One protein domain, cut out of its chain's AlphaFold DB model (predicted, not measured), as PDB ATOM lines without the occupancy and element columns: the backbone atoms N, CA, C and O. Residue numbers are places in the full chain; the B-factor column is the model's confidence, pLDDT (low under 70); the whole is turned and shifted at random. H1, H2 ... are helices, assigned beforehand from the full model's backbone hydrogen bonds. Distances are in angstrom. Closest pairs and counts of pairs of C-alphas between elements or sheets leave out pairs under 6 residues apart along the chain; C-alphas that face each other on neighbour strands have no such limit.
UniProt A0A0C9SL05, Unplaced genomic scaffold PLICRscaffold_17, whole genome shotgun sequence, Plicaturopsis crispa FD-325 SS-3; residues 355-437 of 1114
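AT A GLANCE: This is residues 355 to 437 of the 1114 residues of an uncharacterized protein of Plicaturopsis crispa FD-325 SS-3 (UniProt A0A0C9SL05). Two long helices lie side by side as a helical hairpin, H1 running one way and the longer H2 folding back beside it, with residues 422 to 437 of H2 sticking out beyond H1 as a free arm. The printed part has 83 residues with two named helices, H1 then H2, and no named strand; the class is all helix. It is an extended rod, with a radius of gyration of the C-alphas of 20.3 A and spans of 72 by 17 by 14 A.

IN THESE COORDINATES: H1, residues 355 to 384, begins at C-alpha 355 (178.276, 224.943, 140.272) and measures 42.4 A from first to last C-alpha. H2, residues 389 to 437, measures 71.4 A and ends at C-alpha 437 (151.931, 213.532, 138.955).

HOW THE PARTS SIT: H1 and H2 touch, with 25 pairs of C-alphas within 8 A; the closest C-alphas, those of Ile 384 and Arg 392, are 5.7 A apart. They run opposite ways at a shallow tilt of 20 degrees. Every O i to N i+4 pair is within hydrogen-bond range in H1, and 43 of 45 in H2.

THE WHOLE: The C-alphas farthest apart, those of Lys 388 and Ser 437, are 72.5 A apart. The link from H1 to H2 is tight. The printed part has no cut, and no printed residue is under 70 in pLDDT.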
ATOM      1  N   GLU A 355     177.013 224.299 140.660       92.00
ATOM      2  CA  GLU A 355     178.276 224.943 140.272       92.00
ATOM      3  C   GLU A 355     179.158 225.229 141.499       92.00
ATOM      4  O   GLU A 355     180.348 224.894 141.492       92.00
ATOM      5  N   ALA A 356     178.587 225.807 142.561       94.06
ATOM      6  CA  ALA A 356     179.292 226.087 143.810       94.06
ATOM      7  C   ALA A 356     179.785 224.797 144.488       94.06
ATOM      8  O   ALA A 356     180.957 224.703 144.852       94.06
ATOM      9  N   PHE A 357     178.942 223.763 144.571       96.31
ATOM     10  CA  PHE A 357     179.330 222.440 145.068       96.31
ATOM     11  C   PHE A 357     180.490 221.835 144.260       96.31
ATOM     12  O   PHE A 357     181.482 221.398 144.844       96.31
ATOM     13  N   ARG A 358     180.428 221.872 142.920       97.12
ATOM     14  CA  ARG A 358     181.502 221.367 142.042       97.12
ATOM     15  C   ARG A 358     182.834 222.105 142.220       97.12
ATOM     16  O   ARG A 358     183.877 221.480 142.017       97.12
ATOM     17  N   ARG A 359     182.815 223.397 142.576       92.25
ATOM     18  CA  ARG A 359     184.017 224.169 142.949       92.25
ATOM     19  C   ARG A 359     184.527 223.723 144.321       92.25
ATOM     20  O   ARG A 359     185.610 223.161 144.395       92.25
ATOM     21  N   ASN A 360     183.693 223.791 145.357       95.44
ATOM     22  CA  ASN A 360     184.063 223.420 146.729       95.44
ATOM     23  C   ASN A 360     184.635 221.990 146.842       95.44
ATOM     24  O   ASN A 360     185.644 221.777 147.510       95.44
ATOM     25  N   VAL A 361     184.036 221.004 146.157       97.44
ATOM     26  CA  VAL A 361     184.533 219.612 146.120       97.44
ATOM     27  C   VAL A 361     185.850 219.492 145.351       97.44
ATOM     28  O   VAL A 361     186.689 218.658 145.690       97.44
ATOM     29  N   ARG A 362     186.071 220.321 144.324       95.12
ATOM     30  CA  ARG A 362     187.356 220.375 143.620       95.12
ATOM     31  C   ARG A 362     188.451 220.941 144.504       95.12
ATOM     32  O   ARG A 362     189.525 220.350 144.547       95.12
ATOM     33  N   ASP A 363     188.174 222.038 145.184       94.88
ATOM     34  CA  ASP A 363     189.172 222.760 145.962       94.88
ATOM     35  C   ASP A 363     189.559 221.934 147.203       94.88
ATOM     36  O   ASP A 363     190.737 221.652 147.406       94.88
ATOM     37  N   ALA A 364     188.583 221.330 147.896       96.25
ATOM     38  CA  ALA A 364     188.844 220.365 148.971       96.25
ATOM     39  C   ALA A 364     189.675 219.141 148.517       96.25
ATOM     40  O   ALA A 364     190.562 218.691 149.241       96.25
ATOM     41  N   LYS A 365     189.440 218.603 147.308       96.69
ATOM     42  CA  LYS A 365     190.243 217.484 146.769       96.69
ATOM     43  C   LYS A 365     191.629 217.912 146.274       96.69
ATOM     44  O   LYS A 365     192.532 217.075 146.231       96.69
ATOM     45  N   ILE A 366     191.823 219.190 145.946       92.25
ATOM     46  CA  ILE A 366     193.144 219.786 145.707       92.25
ATOM     47  C   ILE A 366     193.909 219.898 147.034       92.25
ATOM     48  O   ILE A 366     195.057 219.457 147.098       92.25
ATOM     49  N   ASP A 367     193.270 220.365 148.109       96.00
ATOM     50  CA  ASP A 367     193.886 220.446 149.442       96.00
ATOM     51  C   ASP A 367     194.253 219.059 149.998       96.00
ATOM     52  O   ASP A 367     195.378 218.851 150.462       96.00
ATOM     53  N   GLU A 368     193.363 218.065 149.871       94.44
ATOM     54  CA  GLU A 368     193.673 216.662 150.190       94.44
ATOM     55  C   GLU A 368     194.864 216.130 149.378       94.44
ATOM     56  O   GLU A 368     195.727 215.430 149.920       94.44
ATOM     57  N   PHE A 369     194.938 216.460 148.082       97.00
ATOM     58  CA  PHE A 369     196.065 216.081 147.232       97.00
ATOM     59  C   PHE A 369     197.371 216.735 147.705       97.00
ATOM     60  O   PHE A 369     198.381 216.039 147.810       97.00
ATOM     61  N   HIS A 370     197.371 218.027 148.049       93.88
ATOM     62  CA  HIS A 370     198.558 218.716 148.567       93.88
ATOM     63  C   HIS A 370     199.000 218.175 149.935       93.88
ATOM     64  O   HIS A 370     200.197 217.965 150.152       93.88
ATOM     65  N   ALA A 371     198.061 217.857 150.829       95.12
ATOM     66  CA  ALA A 371     198.363 217.206 152.102       95.12
ATOM     67  C   ALA A 371     199.002 215.818 151.897       95.12
ATOM     68  O   ALA A 371     200.022 215.501 152.517       95.12
ATOM     69  N   HIS A 372     198.459 215.001 150.986       94.31
ATOM     70  CA  HIS A 372     199.025 213.686 150.672       94.31
ATOM     71  C   HIS A 372     200.370 213.787 149.929       94.31
ATOM     72  O   HIS A 372     201.275 212.989 150.189       94.31
ATOM     73  N   ALA A 373     200.547 214.787 149.061       94.00
ATOM     74  CA  ALA A 373     201.813 215.083 148.396       94.00
ATOM     75  C   ALA A 373     202.914 215.389 149.418       94.00
ATOM     76  O   ALA A 373     203.955 214.736 149.413       94.00
ATOM     77  N   ALA A 374     202.648 216.294 150.364       94.25
ATOM     78  CA  ALA A 374     203.591 216.649 151.421       94.25
ATOM     79  C   ALA A 374     203.935 215.460 152.342       94.25
ATOM     80  O   ALA A 374     205.040 215.395 152.887       94.25
ATOM     81  N   LEU A 375     203.021 214.499 152.530       96.06
ATOM     82  CA  LEU A 375     203.300 213.259 153.266       96.06
ATOM     83  C   LEU A 375     204.191 212.294 152.469       96.06
ATOM     84  O   LEU A 375     205.146 211.755 153.033       96.06
ATOM     85  N   GLU A 376     203.931 212.093 151.175       95.56
ATOM     86  CA  GLU A 376     204.787 211.272 150.306       95.56
ATOM     87  C   GLU A 376     206.170 211.896 150.086       95.56
ATOM     88  O   GLU A 376     207.172 211.185 150.085       95.56
ATOM     89  N   GLU A 377     206.269 213.219 149.983       94.38
ATOM     90  CA  GLU A 377     207.541 213.935 149.886       94.38
ATOM     91  C   GLU A 377     208.344 213.843 151.197       94.38
ATOM     92  O   GLU A 377     209.549 213.583 151.186       94.38
ATOM     93  N   LYS A 378     207.685 213.899 152.364       94.56
ATOM     94  CA  LYS A 378     208.336 213.602 153.656       94.56
ATOM     95  C   LYS A 378     208.840 212.151 153.735       94.56
ATOM     96  O   LYS A 378     209.912 211.916 154.300       94.56
ATOM     97  N   LYS A 379     208.136 211.173 153.142       93.69
ATOM     98  CA  LYS A 379     208.640 209.788 152.982       93.69
ATOM     99  C   LYS A 379     209.818 209.728 151.996       93.69
ATOM    100  O   LYS A 379     210.800 209.025 152.257       93.69
ATOM    101  N   LEU A 380     209.775 210.502 150.911       94.88
ATOM    102  CA  LEU A 380     210.849 210.609 149.923       94.88
ATOM    103  C   LEU A 380     212.141 211.151 150.543       94.88
ATOM    104  O   LEU A 380     213.185 210.517 150.430       94.88
ATOM    105  N   HIS A 381     212.086 212.273 151.264       91.81
ATOM    106  CA  HIS A 381     213.266 212.851 151.916       91.81
ATOM    107  C   HIS A 381     213.897 211.892 152.937       91.81
ATOM    108  O   HIS A 381     215.125 211.755 152.977       91.81
ATOM    109  N   ARG A 382     213.075 211.168 153.710       93.00
ATOM    110  CA  ARG A 382     213.539 210.127 154.648       93.00
ATOM    111  C   ARG A 382     214.237 208.960 153.937       93.00
ATOM    112  O   ARG A 382     215.245 208.471 154.439       93.00
ATOM    113  N   THR A 383     213.746 208.535 152.772       90.56
ATOM    114  CA  THR A 383     214.307 207.396 152.018       90.56
ATOM    115  C   THR A 383     215.493 207.770 151.123       90.56
ATOM    116  O   THR A 383     216.436 206.989 151.018       90.56
ATOM    117  N   ILE A 384     215.519 208.966 150.525       91.75
ATOM    118  CA  ILE A 384     216.612 209.437 149.656       91.75
ATOM    119  C   ILE A 384     217.874 209.807 150.440       91.75
ATOM    120  O   ILE A 384     218.981 209.521 149.970       91.75
ATOM    121  N   SER A 385     217.728 210.410 151.625       90.12
ATOM    122  CA  SER A 385     218.855 210.887 152.445       90.12
ATOM    123  C   SER A 385     219.971 209.844 152.669       90.12
ATOM    124  O   SER A 385     221.132 210.176 152.411       90.12
ATOM    125  N   PRO A 386     219.687 208.586 153.076       88.56
ATOM    126  CA  PRO A 386     220.718 207.554 153.248       88.56
ATOM    127  C   PRO A 386     221.198 206.890 151.942       88.56
ATOM    128  O   PRO A 386     222.196 206.166 151.958       88.56
ATOM    129  N   LEU A 387     220.512 207.077 150.809       85.44
ATOM    130  CA  LEU A 387     220.810 206.346 149.572       85.44
ATOM    131  C   LEU A 387     221.951 206.971 148.758       85.44
ATOM    132  O   LEU A 387     222.157 208.185 148.750       85.44
ATOM    133  N   LYS A 388     222.660 206.119 148.005       88.56
ATOM    134  CA  LYS A 388     223.632 206.514 146.968       88.56
ATOM    135  C   LYS A 388     222.908 206.914 145.675       88.56
ATOM    136  O   LYS A 388     221.828 206.391 145.403       88.56
ATOM    137  N   THR A 389     223.525 207.791 144.881       82.75
ATOM    138  CA  THR A 389     223.001 208.387 143.629       82.75
ATOM    139  C   THR A 389     222.187 207.430 142.762       82.75
ATOM    140  O   THR A 389     221.032 207.711 142.466       82.75
ATOM    141  N   ASP A 390     222.738 206.267 142.431       80.62
ATOM    142  CA  ASP A 390     222.135 205.328 141.481       80.62
ATOM    143  C   ASP A 390     220.778 204.802 141.983       80.62
ATOM    144  O   ASP A 390     219.829 204.656 141.216       80.62
ATOM    145  N   ARG A 391     220.660 204.578 143.303       85.31
ATOM    146  CA  ARG A 391     219.406 204.164 143.950       85.31
ATOM    147  C   ARG A 391     218.440 205.332 144.158       85.31
ATOM    148  O   ARG A 391     217.234 205.099 144.155       85.31
ATOM    149  N   ARG A 392     218.930 206.575 144.290       89.00
ATOM    150  CA  ARG A 392     218.062 207.768 144.360       89.00
ATOM    151  C   ARG A 392     217.235 207.919 143.090       89.00
ATOM    152  O   ARG A 392     216.043 208.157 143.199       89.00
ATOM    153  N   ASN A 393     217.822 207.707 141.912       88.50
ATOM    154  CA  ASN A 393     217.101 207.836 140.638       88.50
ATOM    155  C   ASN A 393     215.936 206.836 140.519       88.50
ATOM    156  O   ASN A 393     214.861 207.206 140.057       88.50
ATOM    157  N   VAL A 394     216.117 205.598 140.995       90.38
ATOM    158  CA  VAL A 394     215.036 204.599 141.050       90.38
ATOM    159  C   VAL A 394     213.930 205.048 142.012       90.38
ATOM    160  O   VAL A 394     212.763 205.037 141.634       90.38
ATOM    161  N   VAL A 395     214.291 205.505 143.216       92.50
ATOM    162  CA  VAL A 395     213.329 205.961 144.239       92.50
ATOM    163  C   VAL A 395     212.577 207.234 143.817       92.50
ATOM    164  O   VAL A 395     211.376 207.344 144.053       92.50
ATOM    165  N   LEU A 396     213.242 208.167 143.128       94.06
ATOM    166  CA  LEU A 396     212.610 209.332 142.497       94.06
ATOM    167  C   LEU A 396     211.602 208.901 141.423       94.06
ATOM    168  O   LEU A 396     210.480 209.404 141.393       94.06
ATOM    169  N   SER A 397     211.971 207.935 140.574       93.94
ATOM    170  CA  SER A 397     211.079 207.410 139.537       93.94
ATOM    171  C   SER A 397     209.864 206.681 140.121       93.94
ATOM    172  O   SER A 397     208.764 206.823 139.583       93.94
ATOM    173  N   THR A 398     210.020 205.918 141.211       94.31
ATOM    174  CA  THR A 398     208.879 205.262 141.869       94.31
ATOM    175  C   THR A 398     207.985 206.271 142.578       94.31
ATOM    176  O   THR A 398     206.773 206.196 142.420       94.31
ATOM    177  N   HIS A 399     208.546 207.259 143.280       95.88
ATOM    178  CA  HIS A 399     207.757 208.317 143.919       95.88
ATOM    179  C   HIS A 399     207.005 209.191 142.901       95.88
ATOM    180  O   HIS A 399     205.839 209.498 143.123       95.88
ATOM    181  N   SER A 400     207.607 209.523 141.753       94.94
ATOM    182  CA  SER A 400     206.900 210.221 140.668       94.94
ATOM    183  C   SER A 400     205.683 209.423 140.174       94.94
ATOM    184  O   SER A 400     204.606 209.987 139.994       94.94
ATOM    185  N   SER A 401     205.822 208.097 140.048       96.12
ATOM    186  CA  SER A 401     204.708 207.195 139.726       96.12
ATOM    187  C   SER A 401     203.640 207.169 140.832       96.12
ATOM    188  O   SER A 401     202.452 207.278 140.532       96.12
ATOM    189  N   THR A 402     204.035 207.123 142.112       94.81
ATOM    190  CA  THR A 402     203.109 207.238 143.255       94.81
ATOM    191  C   THR A 402     202.339 208.561 143.230       94.81
ATOM    192  O   THR A 402     201.120 208.556 143.364       94.81
ATOM    193  N   MET A 403     203.011 209.689 142.987       96.31
ATOM    194  CA  MET A 403     202.371 211.007 142.919       96.31
ATOM    195  C   MET A 403     201.386 211.138 141.753       96.31
ATOM    196  O   MET A 403     200.353 211.794 141.893       96.31
ATOM    197  N   LEU A 404     201.658 210.485 140.618       95.69
ATOM    198  CA  LEU A 404     200.711 210.406 139.503       95.69
ATOM    199  C   LEU A 404     199.478 209.552 139.839       95.69
ATOM    200  O   LEU A 404     198.382 209.920 139.421       95.69
ATOM    201  N   LYS A 405     199.632 208.470 140.619       95.31
ATOM    202  CA  LYS A 405     198.500 207.679 141.133       95.31
ATOM    203  C   LYS A 405     197.646 208.493 142.097       95.31
ATOM    204  O   LYS A 405     196.499 208.750 141.775       95.31
ATOM    205  N   VAL A 406     198.238 209.046 143.160       94.62
ATOM    206  CA  VAL A 406     197.532 209.889 144.151       94.62
ATOM    207  C   VAL A 406     196.751 211.029 143.476       94.62
ATOM    208  O   VAL A 406     195.648 211.365 143.901       94.62
ATOM    209  N   ARG A 407     197.278 211.601 142.382       95.25
ATOM    210  CA  ARG A 407     196.564 212.599 141.569       95.25
ATOM    211  C   ARG A 407     195.368 212.021 140.803       95.25
ATOM    212  O   ARG A 407     194.342 212.690 140.715       95.25
ATOM    213  N   ALA A 408     195.509 210.841 140.204       95.75
ATOM    214  CA  ALA A 408     194.430 210.160 139.492       95.75
ATOM    215  C   ALA A 408     193.326 209.706 140.459       95.75
ATOM    216  O   ALA A 408     192.158 209.984 140.206       95.75
ATOM    217  N   ASP A 409     193.713 209.111 141.588       95.19
ATOM    218  CA  ASP A 409     192.820 208.615 142.634       95.19
ATOM    219  C   ASP A 409     191.977 209.772 143.214       95.19
ATOM    220  O   ASP A 409     190.749 209.700 143.238       95.19
ATOM    221  N   LYS A 410     192.601 210.913 143.556       96.12
ATOM    222  CA  LYS A 410     191.875 212.105 144.049       96.12
ATOM    223  C   LYS A 410     191.002 212.785 142.988       96.12
ATOM    224  O   LYS A 410     189.951 213.325 143.324       96.12
ATOM    225  N   GLU A 411     191.390 212.746 141.714       95.50
ATOM    226  CA  GLU A 411     190.545 213.206 140.599       95.50
ATOM    227  C   GLU A 411     189.367 212.251 140.329       95.50
ATOM    228  O   GLU A 411     188.329 212.706 139.847       95.50
ATOM    229  N   GLN A 412     189.493 210.960 140.657       96.69
ATOM    230  CA  GLN A 412     188.398 209.993 140.614       96.69
ATOM    231  C   GLN A 412     187.427 210.200 141.785       96.69
ATOM    232  O   GLN A 412     186.247 210.423 141.523       96.69
ATOM    233  N   GLU A 413     187.909 210.280 143.033       95.25
ATOM    234  CA  GLU A 413     187.075 210.614 144.206       95.25
ATOM    235  C   GLU A 413     186.268 211.909 143.980       95.25
ATOM    236  O   GLU A 413     185.085 212.003 144.306       95.25
ATOM    237  N   ARG A 414     186.900 212.928 143.374       97.00
ATOM    238  CA  ARG A 414     186.255 214.204 143.024       97.00
ATOM    239  C   ARG A 414     185.105 214.039 142.023       97.00
ATOM    240  O   ARG A 414     184.170 214.837 142.045       97.00
ATOM    241  N   ARG A 415     185.182 213.061 141.116       95.44
ATOM    242  CA  ARG A 415     184.115 212.760 140.147       95.44
ATOM    243  C   ARG A 415     182.999 211.974 140.805       95.44
ATOM    244  O   ARG A 415     181.854 212.372 140.657       95.44
ATOM    245  N   GLU A 416     183.340 210.944 141.572       96.88
ATOM    246  CA  GLU A 416     182.384 210.097 142.292       96.88
ATOM    247  C   GLU A 416     181.472 210.946 143.191       96.88
ATOM    248  O   GLU A 416     180.259 210.907 143.020       96.88
ATOM    249  N   ILE A 417     182.027 211.852 144.007       96.25
ATOM    250  CA  ILE A 417     181.240 212.786 144.845       96.25
ATOM    251  C   ILE A 417     180.323 213.710 144.011       96.25
ATOM    252  O   ILE A 417     179.218 214.059 144.432       96.25
ATOM    253  N   VAL A 418     180.764 214.137 142.822       96.62
ATOM    254  CA  VAL A 418     179.980 215.015 141.930       96.62
ATOM    255  C   VAL A 418     178.891 214.247 141.173       96.62
ATOM    256  O   VAL A 418     177.831 214.813 140.903       96.62
ATOM    257  N   ASP A 419     179.124 212.978 140.845       95.56
ATOM    258  CA  ASP A 419     178.146 212.104 140.203       95.56
ATOM    259  C   ASP A 419     177.123 211.537 141.207       95.56
ATOM    260  O   ASP A 419     175.940 211.487 140.876       95.56
ATOM    261  N   GLU A 420     177.519 211.258 142.455       96.00
ATOM    262  CA  GLU A 420     176.602 210.958 143.567       96.00
ATOM    263  C   GLU A 420     175.634 212.121 143.831       96.00
ATOM    264  O   GLU A 420     174.421 211.920 143.890       96.00
ATOM    265  N   GLU A 421     176.131 213.359 143.944       96.69
ATOM    266  CA  GLU A 421     175.271 214.535 144.154       96.69
ATOM    267  C   GLU A 421     174.387 214.827 142.925       96.69
ATOM    268  O   GLU A 421     173.220 215.206 143.059       96.69
ATOM    269  N   ARG A 422     174.892 214.579 141.710       94.44
ATOM    270  CA  ARG A 422     174.097 214.639 140.473       94.44
ATOM    271  C   ARG A 422     172.982 213.590 140.462       94.44
ATOM    272  O   ARG A 422     171.864 213.904 140.049       94.44
ATOM    273  N   GLU A 423     173.248 212.360 140.896       94.25
ATOM    274  CA  GLU A 423     172.222 211.324 141.026       94.25
ATOM    275  C   GLU A 423     171.219 211.671 142.132       94.25
ATOM    276  O   GLU A 423     170.011 211.588 141.904       94.25
ATOM    277  N   ARG A 424     171.687 212.171 143.279       94.25
ATOM    278  CA  ARG A 424     170.847 212.664 144.379       94.25
ATOM    279  C   ARG A 424     169.872 213.743 143.910       94.25
ATOM    280  O   ARG A 424     168.681 213.657 144.212       94.25
ATOM    281  N   ARG A 425     170.345 214.717 143.126       90.62
ATOM    282  CA  ARG A 425     169.523 215.787 142.534       90.62
ATOM    283  C   ARG A 425     168.541 215.256 141.491       90.62
ATOM    284  O   ARG A 425     167.359 215.580 141.561       90.62
ATOM    285  N   ARG A 426     168.963 214.349 140.602       91.12
ATOM    286  CA  ARG A 426     168.054 213.642 139.671       91.12
ATOM    287  C   ARG A 426     166.968 212.850 140.407       91.12
ATOM    288  O   ARG A 426     165.813 212.857 139.989       91.12
ATOM    289  N   ALA A 427     167.314 212.186 141.508       91.38
ATOM    290  CA  ALA A 427     166.372 211.450 142.345       91.38
ATOM    291  C   ALA A 427     165.425 212.387 143.118       91.38
ATOM    292  O   ALA A 427     164.267 212.031 143.329       91.38
ATOM    293  N   HIS A 428     165.884 213.582 143.506       88.50
ATOM    294  CA  HIS A 428     165.050 214.624 144.103       88.50
ATOM    295  C   HIS A 428     164.035 215.185 143.096       88.50
ATOM    296  O   HIS A 428     162.836 215.140 143.366       88.50
ATOM    297  N   LEU A 429     164.489 215.592 141.904       85.62
ATOM    298  CA  LEU A 429     163.629 216.029 140.796       85.62
ATOM    299  C   LEU A 429     162.582 214.961 140.453       85.62
ATOM    300  O   LEU A 429     161.388 215.219 140.555       85.62
ATOM    301  N   LYS A 430     163.004 213.710 140.230       88.94
ATOM    302  CA  LYS A 430     162.089 212.590 139.953       88.94
ATOM    303  C   LYS A 430     161.066 212.338 141.074       88.94
ATOM    304  O   LYS A 430     159.978 211.840 140.798       88.94
ATOM    305  N   ARG A 431     161.380 212.671 142.336       86.06
ATOM    306  CA  ARG A 431     160.416 212.639 143.455       86.06
ATOM    307  C   ARG A 431     159.461 213.836 143.433       86.06
ATOM    308  O   ARG A 431     158.286 213.631 143.721       86.06
ATOM    309  N   ARG A 432     159.925 215.039 143.069       82.06
ATOM    310  CA  ARG A 432     159.076 216.228 142.852       82.06
ATOM    311  C   ARG A 432     158.067 215.961 141.732       82.06
ATOM    312  O   ARG A 432     156.867 216.106 141.950       82.06
ATOM    313  N   ASP A 433     158.539 215.454 140.597       81.00
ATOM    314  CA  ASP A 433     157.717 215.124 139.427       81.00
ATOM    315  C   ASP A 433     156.696 214.018 139.741       81.00
ATOM    316  O   ASP A 433     155.522 214.125 139.388       81.00
ATOM    317  N   ALA A 434     157.112 212.968 140.464       80.50
ATOM    318  CA  ALA A 434     156.212 211.902 140.902       80.50
ATOM    319  C   ALA A 434     155.161 212.391 141.914       80.50
ATOM    320  O   ALA A 434     154.012 211.956 141.849       80.50
ATOM    321  N   ALA A 435     155.520 213.305 142.823       77.69
ATOM    322  CA  ALA A 435     154.576 213.903 143.762       77.69
ATOM    323  C   ALA A 435     153.520 214.742 143.024       77.69
ATOM    324  O   ALA A 435     152.326 214.513 143.215       77.69
ATOM    325  N   LEU A 436     153.948 215.624 142.113       74.81
ATOM    326  CA  LEU A 436     153.055 216.419 141.264       74.81
ATOM    327  C   LEU A 436     152.139 215.518 140.416       74.81
ATOM    328  O   LEU A 436     150.918 215.662 140.455       74.81
ATOM    329  N   SER A 437     152.700 214.505 139.746       71.69
ATOM    330  CA  SER A 437     151.931 213.532 138.955       71.69
ATOM    331  C   SER A 437     150.964 212.682 139.789       71.69
ATOM    332  O   SER A 437     149.981 212.181 139.242       71.69
TER     333      SER A 437